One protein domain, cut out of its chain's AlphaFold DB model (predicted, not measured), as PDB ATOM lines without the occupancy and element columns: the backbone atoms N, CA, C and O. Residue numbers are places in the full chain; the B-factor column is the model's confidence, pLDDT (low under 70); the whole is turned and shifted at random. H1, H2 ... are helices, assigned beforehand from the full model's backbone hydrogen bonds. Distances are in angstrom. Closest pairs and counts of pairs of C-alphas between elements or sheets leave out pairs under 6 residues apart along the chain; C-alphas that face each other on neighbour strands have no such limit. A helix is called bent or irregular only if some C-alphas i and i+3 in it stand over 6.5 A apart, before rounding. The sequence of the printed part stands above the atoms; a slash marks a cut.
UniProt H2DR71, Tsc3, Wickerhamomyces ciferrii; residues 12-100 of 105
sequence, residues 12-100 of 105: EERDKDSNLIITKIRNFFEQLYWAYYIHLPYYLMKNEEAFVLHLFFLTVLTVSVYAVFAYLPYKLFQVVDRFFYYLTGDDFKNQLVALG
ATOM      1  N   GLU A  12     137.593  16.846  42.884       72.31
ATOM      2  CA  GLU A  12     137.223  17.518  41.637       72.31
ATOM      3  C   GLU A  12     137.211  16.565  40.433       72.31
ATOM      4  O   GLU A  12     136.304  16.618  39.602       72.31
ATOM      5  N   GLU A  13     138.184  15.656  40.347       72.06
ATOM      6  CA  GLU A  13     138.245  14.653  39.278       72.06
ATOM      7  C   GLU A  13     137.179  13.569  39.451       72.06
ATOM      8  O   GLU A  13     136.572  13.137  38.474       72.06
ATOM      9  N   ARG A  14     136.890  13.179  40.695       69.31
ATOM     10  CA  ARG A  14     135.831  12.217  41.024       69.31
ATOM     11  C   ARG A  14     134.426  12.776  40.786       69.31
ATOM     12  O   ARG A  14     133.515  12.008  40.490       69.31
ATOM     13  N   ASP A  15     134.231  14.086  40.925       70.25
ATOM     14  CA  ASP A  15     132.936  14.727  40.667       70.25
ATOM     15  C   ASP A  15     132.612  14.902  39.187       70.25
ATOM     16  O   ASP A  15     131.438  14.937  38.831       70.25
ATOM     17  N   LYS A  16     133.622  14.954  38.313       71.38
ATOM     18  CA  LYS A  16     133.395  15.021  36.861       71.38
ATOM     19  C   LYS A  16     132.695  13.786  36.297       71.38
ATOM     20  O   LYS A  16     131.983  13.908  35.306       71.38
ATOM     21  N   ASP A  17     132.912  12.629  36.912       67.25
ATOM     22  CA  ASP A  17     132.372  11.337  36.474       67.25
ATOM     23  C   ASP A  17     131.100  10.931  37.250       67.25
ATOM     24  O   ASP A  17     130.425   9.959  36.918       67.25
ATOM     25  N   SER A  18     130.737  11.680  38.298       66.38
ATOM     26  CA  SER A  18     129.614  11.340  39.173       66.38
ATOM     27  C   SER A  18     128.318  12.036  38.757       66.38
ATOM     28  O   SER A  18     128.297  13.204  38.370       66.38
ATOM     29  N   ASN A  19     127.190  11.331  38.882       77.00
ATOM     30  CA  ASN A  19     125.872  11.926  38.674       77.00
ATOM     31  C   ASN A  19     125.669  13.117  39.625       77.00
ATOM     32  O   ASN A  19     125.835  12.990  40.837       77.00
ATOM     33  N   LEU A  20     125.182  14.239  39.090       77.44
ATOM     34  CA  LEU A  20     124.982  15.512  39.805       77.44
ATOM     35  C   LEU A  20     124.168  15.358  41.111       77.44
ATOM     36  O   LEU A  20     124.394  16.062  42.096       77.44
ATOM     37  N   ILE A  21     123.237  14.398  41.144       80.06
ATOM     38  CA  ILE A  21     122.439  14.055  42.331       80.06
ATOM     39  C   ILE A  21     123.300  13.385  43.414       80.06
ATOM     40  O   ILE A  21     123.196  13.748  44.584       80.06
ATOM     41  N   ILE A  22     124.165  12.440  43.036       81.19
ATOM     42  CA  ILE A  22     125.043  11.712  43.964       81.19
ATOM     43  C   ILE A  22     126.043  12.683  44.591       81.19
ATOM     44  O   ILE A  22     126.200  12.694  45.812       81.19
ATOM     45  N   THR A  23     126.641  13.557  43.781       82.69
ATOM     46  CA  THR A  23     127.525  14.630  44.246       82.69
ATOM     47  C   THR A  23     126.839  15.538  45.263       82.69
ATOM     48  O   THR A  23     127.386  15.791  46.334       82.69
ATOM     49  N   LYS A  24     125.611  15.997  44.978       84.56
ATOM     50  CA  LYS A  24     124.854  16.847  45.911       84.56
ATOM     51  C   LYS A  24     124.559  16.148  47.232       84.56
ATOM     52  O   LYS A  24     124.732  16.758  48.283       84.56
ATOM     53  N   ILE A  25     124.124  14.888  47.186       86.00
ATOM     54  CA  ILE A  25     123.851  14.100  48.393       86.00
ATOM     55  C   ILE A  25     125.138  13.929  49.207       86.00
ATOM     56  O   ILE A  25     125.132  14.178  50.410       86.00
ATOM     57  N   ARG A  26     126.254  13.568  48.563       82.50
ATOM     58  CA  ARG A  26     127.550  13.404  49.235       82.50
ATOM     59  C   ARG A  26     128.011  14.697  49.899       82.50
ATOM     60  O   ARG A  26     128.327  14.670  51.083       82.50
ATOM     61  N   ASN A  27     127.989  15.813  49.174       85.56
ATOM     62  CA  ASN A  27     128.404  17.111  49.710       85.56
ATOM     63  C   ASN A  27     127.511  17.542  50.881       85.56
ATOM     64  O   ASN A  27     128.005  18.106  51.852       85.56
ATOM     65  N   PHE A  28     126.211  17.230  50.832       86.56
ATOM     66  CA  PHE A  28     125.305  17.467  51.954       86.56
ATOM     67  C   PHE A  28     125.696  16.649  53.194       86.56
ATOM     68  O   PHE A  28     125.784  17.209  54.284       86.56
ATOM     69  N   PHE A  29     125.980  15.350  53.044       84.38
ATOM     70  CA  PHE A  29     126.439  14.510  54.158       84.38
ATOM     71  C   PHE A  29     127.800  14.944  54.704       84.38
ATOM     72  O   PHE A  29     127.994  14.942  55.916       84.38
ATOM     73  N   GLU A  30     128.725  15.341  53.835       84.38
ATOM     74  CA  GLU A  30     130.039  15.840  54.233       84.38
ATOM     75  C   GLU A  30     129.910  17.143  55.029       84.38
ATOM     76  O   GLU A  30     130.461  17.265  56.121       84.38
ATOM     77  N   GLN A  31     129.103  18.089  54.548       85.81
ATOM     78  CA  GLN A  31     128.833  19.335  55.261       85.81
ATOM     79  C   GLN A  31     128.133  19.088  56.604       85.81
ATOM     80  O   GLN A  31     128.464  19.737  57.596       85.81
ATOM     81  N   LEU A  32     127.203  18.130  56.659       83.44
ATOM     82  CA  LEU A  32     126.528  17.731  57.892       83.44
ATOM     83  C   LEU A  32     127.503  17.087  58.889       83.44
ATOM     84  O   LEU A  32     127.444  17.391  60.079       83.44
ATOM     85  N   TYR A  33     128.430  16.254  58.407       80.44
ATOM     86  CA  TYR A  33     129.496  15.660  59.213       80.44
ATOM     87  C   TYR A  33     130.423  16.731  59.798       80.44
ATOM     88  O   TYR A  33     130.678  16.731  61.002       80.44
ATOM     89  N   TRP A  34     130.874  17.685  58.981       80.19
ATOM     90  CA  TRP A  34     131.700  18.795  59.456       80.19
ATOM     91  C   TRP A  34     130.953  19.675  60.458       80.19
ATOM     92  O   TRP A  34     131.514  20.017  61.495       80.19
ATOM     93  N   ALA A  35     129.685  20.003  60.203       81.44
ATOM     94  CA  ALA A  35     128.867  20.774  61.137       81.44
ATOM     95  C   ALA A  35     128.710  20.052  62.485       81.44
ATOM     96  O   ALA A  35     128.907  20.664  63.534       81.44
ATOM     97  N   TYR A  36     128.431  18.747  62.452       78.50
ATOM     98  CA  TYR A  36     128.348  17.895  63.636       78.50
ATOM     99  C   TYR A  36     129.663  17.884  64.423       78.50
ATOM    100  O   TYR A  36     129.660  18.114  65.628       78.50
ATOM    101  N   TYR A  37     130.792  17.680  63.742       74.88
ATOM    102  CA  TYR A  37     132.101  17.582  64.384       74.88
ATOM    103  C   TYR A  37     132.623  18.928  64.913       74.88
ATOM    104  O   TYR A  37     133.311  18.967  65.927       74.88
ATOM    105  N   ILE A  38     132.303  20.041  64.244       75.25
ATOM    106  CA  ILE A  38     132.762  21.382  64.637       75.25
ATOM    107  C   ILE A  38     131.914  21.953  65.778       75.25
ATOM    108  O   ILE A  38     132.457  22.580  66.684       75.25
ATOM    109  N   HIS A  39     130.586  21.792  65.738       75.31
ATOM    110  CA  HIS A  39     129.705  22.389  66.751       75.31
ATOM    111  C   HIS A  39     129.730  21.647  68.084       75.31
ATOM    112  O   HIS A  39     129.406  22.233  69.116       75.31
ATOM    113  N   LEU A  40     130.119  20.374  68.078       70.19
ATOM    114  CA  LEU A  40     130.191  19.570  69.284       70.19
ATOM    115  C   LEU A  40     131.649  19.230  69.577       70.19
ATOM    116  O   LEU A  40     132.284  18.545  68.778       70.19
ATOM    117  N   PRO A  41     132.204  19.690  70.713       71.44
ATOM    118  CA  PRO A  41     133.599  19.471  71.074       71.44
ATOM    119  C   PRO A  41     133.813  18.028  71.558       71.44
ATOM    120  O   PRO A  41     134.237  17.786  72.685       71.44
ATOM    121  N   TYR A  42     133.533  17.048  70.695       71.00
ATOM    122  CA  TYR A  42     133.707  15.622  70.973       71.00
ATOM    123  C   TYR A  42     135.139  15.278  71.372       71.00
ATOM    124  O   TYR A  42     135.354  14.354  72.145       71.00
ATOM    125  N   TYR A  43     136.111  16.050  70.883       69.38
ATOM    126  CA  TYR A  43     137.524  15.886  71.213       69.38
ATOM    127  C   TYR A  43     137.868  16.249  72.670       69.38
ATOM    128  O   TYR A  43     138.916  15.847  73.164       69.38
ATOM    129  N   LEU A  44     137.010  17.020  73.346       75.81
ATOM    130  CA  LEU A  44     137.170  17.441  74.744       75.81
ATOM    131  C   LEU A  44     136.312  16.617  75.715       75.81
ATOM    132  O   LEU A  44     136.510  16.718  76.924       75.81
ATOM    133  N   MET A  45     135.357  15.832  75.210       81.00
ATOM    134  CA  MET A  45     134.442  15.039  76.032       81.00
ATOM    135  C   MET A  45     135.053  13.700  76.442       81.00
ATOM    136  O   MET A  45     135.855  13.105  75.721       81.00
ATOM    137  N   LYS A  46     134.625  13.183  77.596       86.31
ATOM    138  CA  LYS A  46     134.927  11.795  77.967       86.31
ATOM    139  C   LYS A  46     134.172  10.839  77.042       86.31
ATOM    140  O   LYS A  46     133.073  11.140  76.581       86.31
ATOM    141  N   ASN A  47     134.732   9.647  76.833       83.50
ATOM    142  CA  ASN A  47     134.153   8.627  75.948       83.50
ATOM    143  C   ASN A  47     132.683   8.300  76.278       83.50
ATOM    144  O   ASN A  47     131.883   8.071  75.376       83.50
ATOM    145  N   GLU A  48     132.320   8.310  77.563       87.12
ATOM    146  CA  GLU A  48     130.952   8.043  78.028       87.12
ATOM    147  C   GLU A  48     129.968   9.145  77.607       87.12
ATOM    148  O   GLU A  48     128.891   8.861  77.085       87.12
ATOM    149  N   GLU A  49     130.359  10.408  77.768       83.56
ATOM    150  CA  GLU A  49     129.547  11.573  77.399       83.56
ATOM    151  C   GLU A  49     129.366  11.648  75.878       83.56
ATOM    152  O   GLU A  49     128.257  11.861  75.379       83.56
ATOM    153  N   ALA A  50     130.440  11.380  75.130       84.31
ATOM    154  CA  ALA A  50     130.403  11.325  73.675       84.31
ATOM    155  C   ALA A  50     129.476  10.209  73.164       84.31
ATOM    156  O   ALA A  50     128.745  10.427  72.193       84.31
ATOM    157  N   PHE A  51     129.465   9.039  73.814       86.50
ATOM    158  CA  PHE A  51     128.597   7.916  73.442       86.50
ATOM    159  C   PHE A  51     127.112   8.263  73.587       86.50
ATOM    160  O   PHE A  51     126.333   8.038  72.659       86.50
ATOM    161  N   VAL A  52     126.724   8.866  74.717       88.06
ATOM    162  CA  VAL A  52     125.336   9.295  74.958       88.06
ATOM    163  C   VAL A  52     124.883  10.279  73.884       88.06
ATOM    164  O   VAL A  52     123.777  10.163  73.356       88.06
ATOM    165  N   LEU A  53     125.752  11.218  73.512       86.44
ATOM    166  CA  LEU A  53     125.414  12.219  72.516       86.44
ATOM    167  C   LEU A  53     125.269  11.612  71.110       86.44
ATOM    168  O   LEU A  53     124.317  11.931  70.404       86.44
ATOM    169  N   HIS A  54     126.148  10.684  70.720       86.38
ATOM    170  CA  HIS A  54     125.996   9.938  69.463       86.38
ATOM    171  C   HIS A  54     124.668   9.178  69.422       86.38
ATOM    172  O   HIS A  54     123.972   9.194  68.407       86.38
ATOM    173  N   LEU A  55     124.287   8.551  70.534       90.19
ATOM    174  CA  LEU A  55     123.037   7.804  70.640       90.19
ATOM    175  C   LEU A  55     121.808   8.724  70.559       90.19
ATOM    176  O   LEU A  55     120.810   8.373  69.926       90.19
ATOM    177  N   PHE A  56     121.901   9.934  71.119       90.12
ATOM    178  CA  PHE A  56     120.889  10.979  70.965       90.12
ATOM    179  C   PHE A  56     120.727  11.415  69.501       90.12
ATOM    180  O   PHE A  56     119.618  11.431  68.971       90.12
ATOM    181  N   PHE A  57     121.821  11.701  68.794       87.62
ATOM    182  CA  PHE A  57     121.730  12.071  67.379       87.62
ATOM    183  C   PHE A  57     121.229  10.924  66.503       87.62
ATOM    184  O   PHE A  57     120.440  11.152  65.588       87.62
ATOM    185  N   LEU A  58     121.615   9.686  66.811       90.00
ATOM    186  CA  LEU A  58     121.150   8.507  66.091       90.00
ATOM    187  C   LEU A  58     119.651   8.260  66.304       90.00
ATOM    188  O   LEU A  58     118.947   7.907  65.358       90.00
ATOM    189  N   THR A  59     119.131   8.503  67.508       93.00
ATOM    190  CA  THR A  59     117.688   8.420  67.777       93.00
ATOM    191  C   THR A  59     116.919   9.524  67.058       93.00
ATOM    192  O   THR A  59     115.941   9.221  66.375       93.00
ATOM    193  N   VAL A  60     117.389  10.774  67.106       92.94
ATOM    194  CA  VAL A  60     116.782  11.886  66.350       92.94
ATOM    195  C   VAL A  60     116.798  11.614  64.844       92.94
ATOM    196  O   VAL A  60     115.780  11.810  64.176       92.94
ATOM    197  N   LEU A  61     117.912  11.113  64.303       91.12
ATOM    198  CA  LEU A  61     118.027  10.741  62.894       91.12
ATOM    199  C   LEU A  61     117.026   9.637  62.536       91.12
ATOM    200  O   LEU A  61     116.306   9.759  61.550       91.12
ATOM    201  N   THR A  62     116.928   8.598  63.365       92.38
ATOM    202  CA  THR A  62     116.003   7.476  63.150       92.38
ATOM    203  C   THR A  62     114.545   7.940  63.143       92.38
ATOM    204  O   THR A  62     113.786   7.585  62.242       92.38
ATOM    205  N   VAL A  63     114.155   8.788  64.102       93.81
ATOM    206  CA  VAL A  63     112.805   9.375  64.162       93.81
ATOM    207  C   VAL A  63     112.542  10.269  62.950       93.81
ATOM    208  O   VAL A  63     111.457  10.215  62.376       93.81
ATOM    209  N   SER A  64     113.534  11.049  62.519       91.19
ATOM    210  CA  SER A  64     113.419  11.920  61.342       91.19
ATOM    211  C   SER A  64     113.215  11.111  60.060       91.19
ATOM    212  O   SER A  64     112.324  11.420  59.271       91.19
ATOM    213  N   VAL A  65     113.980  10.033  59.874       91.75
ATOM    214  CA  VAL A  65     113.816   9.101  58.749       91.75
ATOM    215  C   VAL A  65     112.420   8.476  58.783       91.75
ATOM    216  O   VAL A  65     111.710   8.507  57.779       91.75
ATOM    217  N   TYR A  66     111.963   7.990  59.938       92.19
ATOM    218  CA  TYR A  66     110.605   7.460  60.073       92.19
ATOM    219  C   TYR A  66     109.530   8.504  59.722       92.19
ATOM    220  O   TYR A  66     108.589   8.210  58.982       92.19
ATOM    221  N   ALA A  67     109.682   9.743  60.192       88.62
ATOM    222  CA  ALA A  67     108.744  10.820  59.899       88.62
ATOM    223  C   ALA A  67     108.665  11.127  58.393       88.62
ATOM    224  O   ALA A  67     107.572  11.305  57.857       88.62
ATOM    225  N   VAL A  68     109.801  11.141  57.693       91.44
ATOM    226  CA  VAL A  68     109.851  11.431  56.251       91.44
ATOM    227  C   VAL A  68     109.305  10.274  55.416       91.44
ATOM    228  O   VAL A  68     108.538  10.510  54.488       91.44
ATOM    229  N   PHE A  69     109.668   9.029  55.727       89.38
ATOM    230  CA  PHE A  69     109.332   7.892  54.863       89.38
ATOM    231  C   PHE A  69     108.015   7.202  55.210       89.38
ATOM    232  O   PHE A  69     107.377   6.657  54.316       89.38
ATOM    233  N   ALA A  70     107.587   7.205  56.473       86.75
ATOM    234  CA  ALA A  70     106.346   6.548  56.880       86.75
ATOM    235  C   ALA A  70     105.213   7.556  57.097       86.75
ATOM    236  O   ALA A  70     104.116   7.395  56.562       86.75
ATOM    237  N   TYR A  71     105.470   8.618  57.863       88.31
ATOM    238  CA  TYR A  71     104.412   9.538  58.279       88.31
ATOM    239  C   TYR A  71     104.008  10.528  57.178       88.31
ATOM    240  O   TYR A  71     102.818  10.726  56.925       88.31
ATOM    241  N   LEU A  72     104.987  11.132  56.500       88.19
ATOM    242  CA  LEU A  72     104.759  12.145  55.471       88.19
ATOM    243  C   LEU A  72     103.948  11.615  54.271       88.19
ATOM    244  O   LEU A  72     102.933  12.239  53.958       88.19
ATOM    245  N   PRO A  73     104.287  10.477  53.626       88.56
ATOM    246  CA  PRO A  73     103.482   9.972  52.516       88.56
ATOM    247  C   PRO A  73     102.073   9.583  52.966       88.56
ATOM    248  O   PRO A  73     101.111   9.945  52.296       88.56
ATOM    249  N   TYR A  74     101.926   8.936  54.128       89.62
ATOM    250  CA  TYR A  74     100.608   8.596  54.674       89.62
ATOM    251  C   TYR A  74      99.719   9.837  54.845       89.62
ATOM    252  O   TYR A  74      98.560   9.847  54.424       89.62
ATOM    253  N   LYS A  75     100.267  10.916  55.417       89.81
ATOM    254  CA  LYS A  75      99.536  12.179  55.571       89.81
ATOM    255  C   LYS A  75      99.259  12.875  54.246       89.81
ATOM    256  O   LYS A  75      98.173  13.429  54.101       89.81
ATOM    257  N   LEU A  76     100.186  12.835  53.291       89.19
ATOM    258  CA  LEU A  76      99.957  13.396  51.961       89.19
ATOM    259  C   LEU A  76      98.785  12.709  51.261       89.19
ATOM    260  O   LEU A  76      97.879  13.407  50.817       89.19
ATOM    261  N   PHE A  77      98.753  11.374  51.229       90.88
ATOM    262  CA  PHE A  77      97.630  10.638  50.640       90.88
ATOM    263  C   PHE A  77      96.307  10.988  51.328       90.88
ATOM    264  O   PHE A  77      95.342  11.339  50.660       90.88
ATOM    265  N   GLN A  78      96.291  11.038  52.664       89.12
ATOM    266  CA  GLN A  78      95.097  11.427  53.418       89.12
ATOM    267  C   GLN A  78      94.598  12.844  53.074       89.12
ATOM    268  O   GLN A  78      93.392  13.088  53.010       89.12
ATOM    269  N   VAL A  79      95.509  13.804  52.898       88.88
ATOM    270  CA  VAL A  79      95.155  15.185  52.537       88.88
ATOM    271  C   VAL A  79      94.641  15.254  51.104       88.88
ATOM    272  O   VAL A  79      93.645  15.931  50.861       88.88
ATOM    273  N   VAL A  80      95.275  14.533  50.180       89.81
ATOM    274  CA  VAL A  80      94.847  14.446  48.780       89.81
ATOM    275  C   VAL A  80      93.441  13.855  48.685       89.81
ATOM    276  O   VAL A  80      92.580  14.463  48.054       89.81
ATOM    277  N   ASP A  81      93.161  12.755  49.383       87.19
ATOM    278  CA  ASP A  81      91.833  12.131  49.391       87.19
ATOM    279  C   ASP A  81      90.756  13.084  49.929       87.19
ATOM    280  O   ASP A  81      89.686  13.238  49.334       87.19
ATOM    281  N   ARG A  82      91.047  13.795  51.029       85.62
ATOM    282  CA  ARG A  82      90.134  14.818  51.568       85.62
ATOM    283  C   ARG A  82      89.938  15.977  50.598       85.62
ATOM    284  O   ARG A  82      88.831  16.489  50.484       85.62
ATOM    285  N   PHE A  83      90.989  16.393  49.903       85.69
ATOM    286  CA  PHE A  83      90.913  17.458  48.912       85.69
ATOM    287  C   PHE A  83      90.024  17.058  47.726       85.69
ATOM    288  O   PHE A  83      89.144  17.825  47.338       85.69
ATOM    289  N   PHE A  84      90.169  15.831  47.215       84.25
ATOM    290  CA  PHE A  84      89.284  15.287  46.180       84.25
ATOM    291  C   PHE A  84      87.827  15.210  46.639       84.25
ATOM    292  O   PHE A  84      86.927  15.558  45.869       84.25
ATOM    293  N   TYR A  85      87.591  14.815  47.892       82.88
ATOM    294  CA  TYR A  85      86.255  14.817  48.483       82.88
ATOM    295  C   TYR A  85      85.647  16.225  48.527       82.88
ATOM    296  O   TYR A  85      84.510  16.404  48.107       82.88
ATOM    297  N   TYR A  86      86.399  17.242  48.959       81.19
ATOM    298  CA  TYR A  86      85.893  18.619  49.010       81.19
ATOM    299  C   TYR A  86      85.673  19.260  47.641       81.19
ATOM    300  O   TYR A  86      84.883  20.191  47.552       81.19
ATOM    301  N   LEU A  87      86.351  18.799  46.588       79.88
ATOM    302  CA  LEU A  87      86.138  19.294  45.225       79.88
ATOM    303  C   LEU A  87      84.986  18.590  44.500       79.88
ATOM    304  O   LEU A  87      84.334  19.194  43.653       79.88
ATOM    305  N   THR A  88      84.752  17.313  44.807       79.00
ATOM    306  CA  THR A  88      83.832  16.452  44.039       79.00
ATOM    307  C   THR A  88      82.550  16.116  44.807       79.00
ATOM    308  O   THR A  88      81.565  15.686  44.210       79.00
ATOM    309  N   GLY A  89      82.546  16.291  46.128       71.19
ATOM    310  CA  GLY A  89      81.416  15.998  47.005       71.19
ATOM    311  C   GLY A  89      80.339  17.084  46.998       71.19
ATOM    312  O   GLY A  89      80.579  18.231  46.619       71.19
ATOM    313  N   ASP A  90      79.142  16.730  47.470       69.25
ATOM    314  CA  ASP A  90      77.996  17.649  47.557       69.25
ATOM    315  C   ASP A  90      78.265  18.882  48.446       69.25
ATOM    316  O   ASP A  90      77.663  19.938  48.240       69.25
ATOM    317  N   ASP A  91      79.244  18.807  49.352       68.19
ATOM    318  CA  ASP A  91      79.720  19.950  50.139       68.19
ATOM    319  C   ASP A  91      80.328  21.069  49.278       68.19
ATOM    320  O   ASP A  91      80.171  22.242  49.622       68.19
ATOM    321  N   PHE A  92      80.948  20.750  48.134       67.62
ATOM    322  CA  PHE A  92      81.431  21.761  47.185       67.62
ATOM    323  C   PHE A  92      80.273  22.592  46.636       67.62
ATOM    324  O   PHE A  92      80.341  23.820  46.589       67.62
ATOM    325  N   LYS A  93      79.177  21.921  46.254       67.12
ATOM    326  CA  LYS A  93      77.967  22.580  45.747       67.12
ATOM    327  C   LYS A  93      77.340  23.454  46.828       67.12
ATOM    328  O   LYS A  93      76.997  24.598  46.547       67.12
ATOM    329  N   ASN A  94      77.257  22.955  48.062       70.62
ATOM    330  CA  ASN A  94      76.750  23.722  49.201       70.62
ATOM    331  C   ASN A  94      77.617  24.960  49.495       70.62
ATOM    332  O   ASN A  94      77.079  26.034  49.764       70.62
ATOM    333  N   GLN A  95      78.945  24.854  49.376       71.50
ATOM    334  CA  GLN A  95      79.857  25.999  49.491       71.50
ATOM    335  C   GLN A  95      79.726  26.984  48.319       71.50
ATOM    336  O   GLN A  95      79.757  28.193  48.539       71.50
ATOM    337  N   LEU A  96      79.518  26.507  47.089       70.25
ATOM    338  CA  LEU A  96      79.286  27.360  45.914       70.25
ATOM    339  C   LEU A  96      77.986  28.166  46.026       70.25
ATOM    340  O   LEU A  96      77.938  29.337  45.642       70.25
ATOM    341  N   VAL A  97      76.938  27.536  46.563       74.75
ATOM    342  CA  VAL A  97      75.651  28.178  46.861       74.75
ATOM    343  C   VAL A  97      75.816  29.205  47.985       74.75
ATOM    344  O   VAL A  97      75.322  30.322  47.856       74.75
ATOM    345  N   ALA A  98      76.576  28.890  49.040       74.31
ATOM    346  CA  ALA A  98      76.874  29.832  50.124       74.31
ATOM    347  C   ALA A  98      77.703  31.051  49.669       74.31
ATOM    348  O   ALA A  98      77.557  32.137  50.224       74.31
ATOM    349  N   LEU A  99      78.546  30.890  48.644       77.56
ATOM    350  CA  LEU A  99      79.340  31.964  48.037       77.56
ATOM    351  C   LEU A  99      78.576  32.762  46.963       77.56
ATOM    352  O   LEU A  99      79.130  33.705  46.402       77.56
ATOM    353  N   GLY A 100      77.317  32.411  46.672       71.50
ATOM    354  CA  GLY A 100      76.471  33.118  45.703       71.50
ATOM    355  C   GLY A 100      76.840  32.889  44.232       71.50
ATOM    356  O   GLY A 100      76.371  33.626  43.369       71.50
TER     357      GLY A 100
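AT A GLANCE: This is residues 12 to 100 of the 105 residues of the protein "Tsc3" of Wickerhamomyces ciferrii (UniProt H2DR71). One very long helix, H3, makes the long axis of an open, extended shape, and a second helix, H2, makes the other arm of an open V with it, the end of H2 and the beginning of H3 being joined by a short link at the point of the V while the two helices stay apart. Two small helices sit at the far ends: H1 at the free end of the H2 arm, and H4 at the other end of H3, where the chain turns a corner like an L. There is no packed core, and long stretches of H2 and H3 stand free. The printed part has 89 residues with four named helices in the order H1, H2, H3, H4 and no named strand, and its class is all helix. The whole is extended, with a radius of gyration of the C-alphas of 23.4 A, and its C-alphas span 68 by 40 by 22 A, an outline that is only just flat.

HOW THE PARTS SIT: The printed part begins with H1, residues 12 to 16, and a tight link of 3 residues leads to H2, residues 20 to 39. H1 and H2 are close but not clearly touching, with 1 pair of C-alphas within 8 A; their closest C-alphas, those of Asp 15 and Thr 23, are 6.5 A apart. Residues 25 to 35 of H2 stand free. After H2 a short link of 7 residues leads to H3, residues 47 to 88. H2 and H3 are apart, with no C-alpha of the one within 8 A of the other. Residues 58 to 85, which belong to H3, stand free. H3 has a kink of 29 degrees near residue 72. H3 is neither bent nor irregular, but only just: C-alphas 69 and 72 are 6.3 A apart. A tight link of 1 residue, Gly 89, joins H3 to H4, residues 90 to 98. H3 and H4 are close but not clearly touching, and their closest C-alphas, those of Tyr 86 and Phe 92, are 5.8 A apart. The lines of H3 and H4 are about perpendicular, at 74 degrees. H1 is apart from H3 and from H4, and H2 is apart from H4. In H1, H2 and H4 every O i to N i+4 pair is within hydrogen-bond range, and in H3 35 of 38 are.

IN THESE COORDINATES: H1 has 5 residues, Glu 12 to Lys 16, and measures 6.6 A from first to last C-alpha; C-alpha 12 is at (137.223, 17.518, 41.637). H2 has 20 residues, Leu 20 to His 39, and measures 28.2 A, ending with C-alpha 39 at (129.705, 22.389, 66.751). H3, Asn 47 to Thr 88, is the longest helix with 42 residues and measures 60.1 A, from C-alpha 47 at (134.153, 8.627, 75.948) to C-alpha 88 at (83.832, 16.452, 44.039). H4 has 9 residues, Asp 90 to Ala 98, and measures 12.5 A; C-alpha 98 is at (76.874, 29.832, 50.124).

THE WHOLE: The two C-alphas farthest apart, those of Lys 46 and Gly 100, are 70.1 A from each other, and the first and last printed C-alphas, those of Glu 12 and Gly 100, are 62.9 A apart. The printed part runs from residue 12 to residue 100 without a cut, and no link is long. The mean pLDDT of the printed part is 81.7. Confidence is low, under 70, at residue 14, residues 17 to 18, residue 43 and residues 90 to 93. The mean pLDDT is 88 for H3 and 82 for H2, against 71 for H1 and 70 for H4.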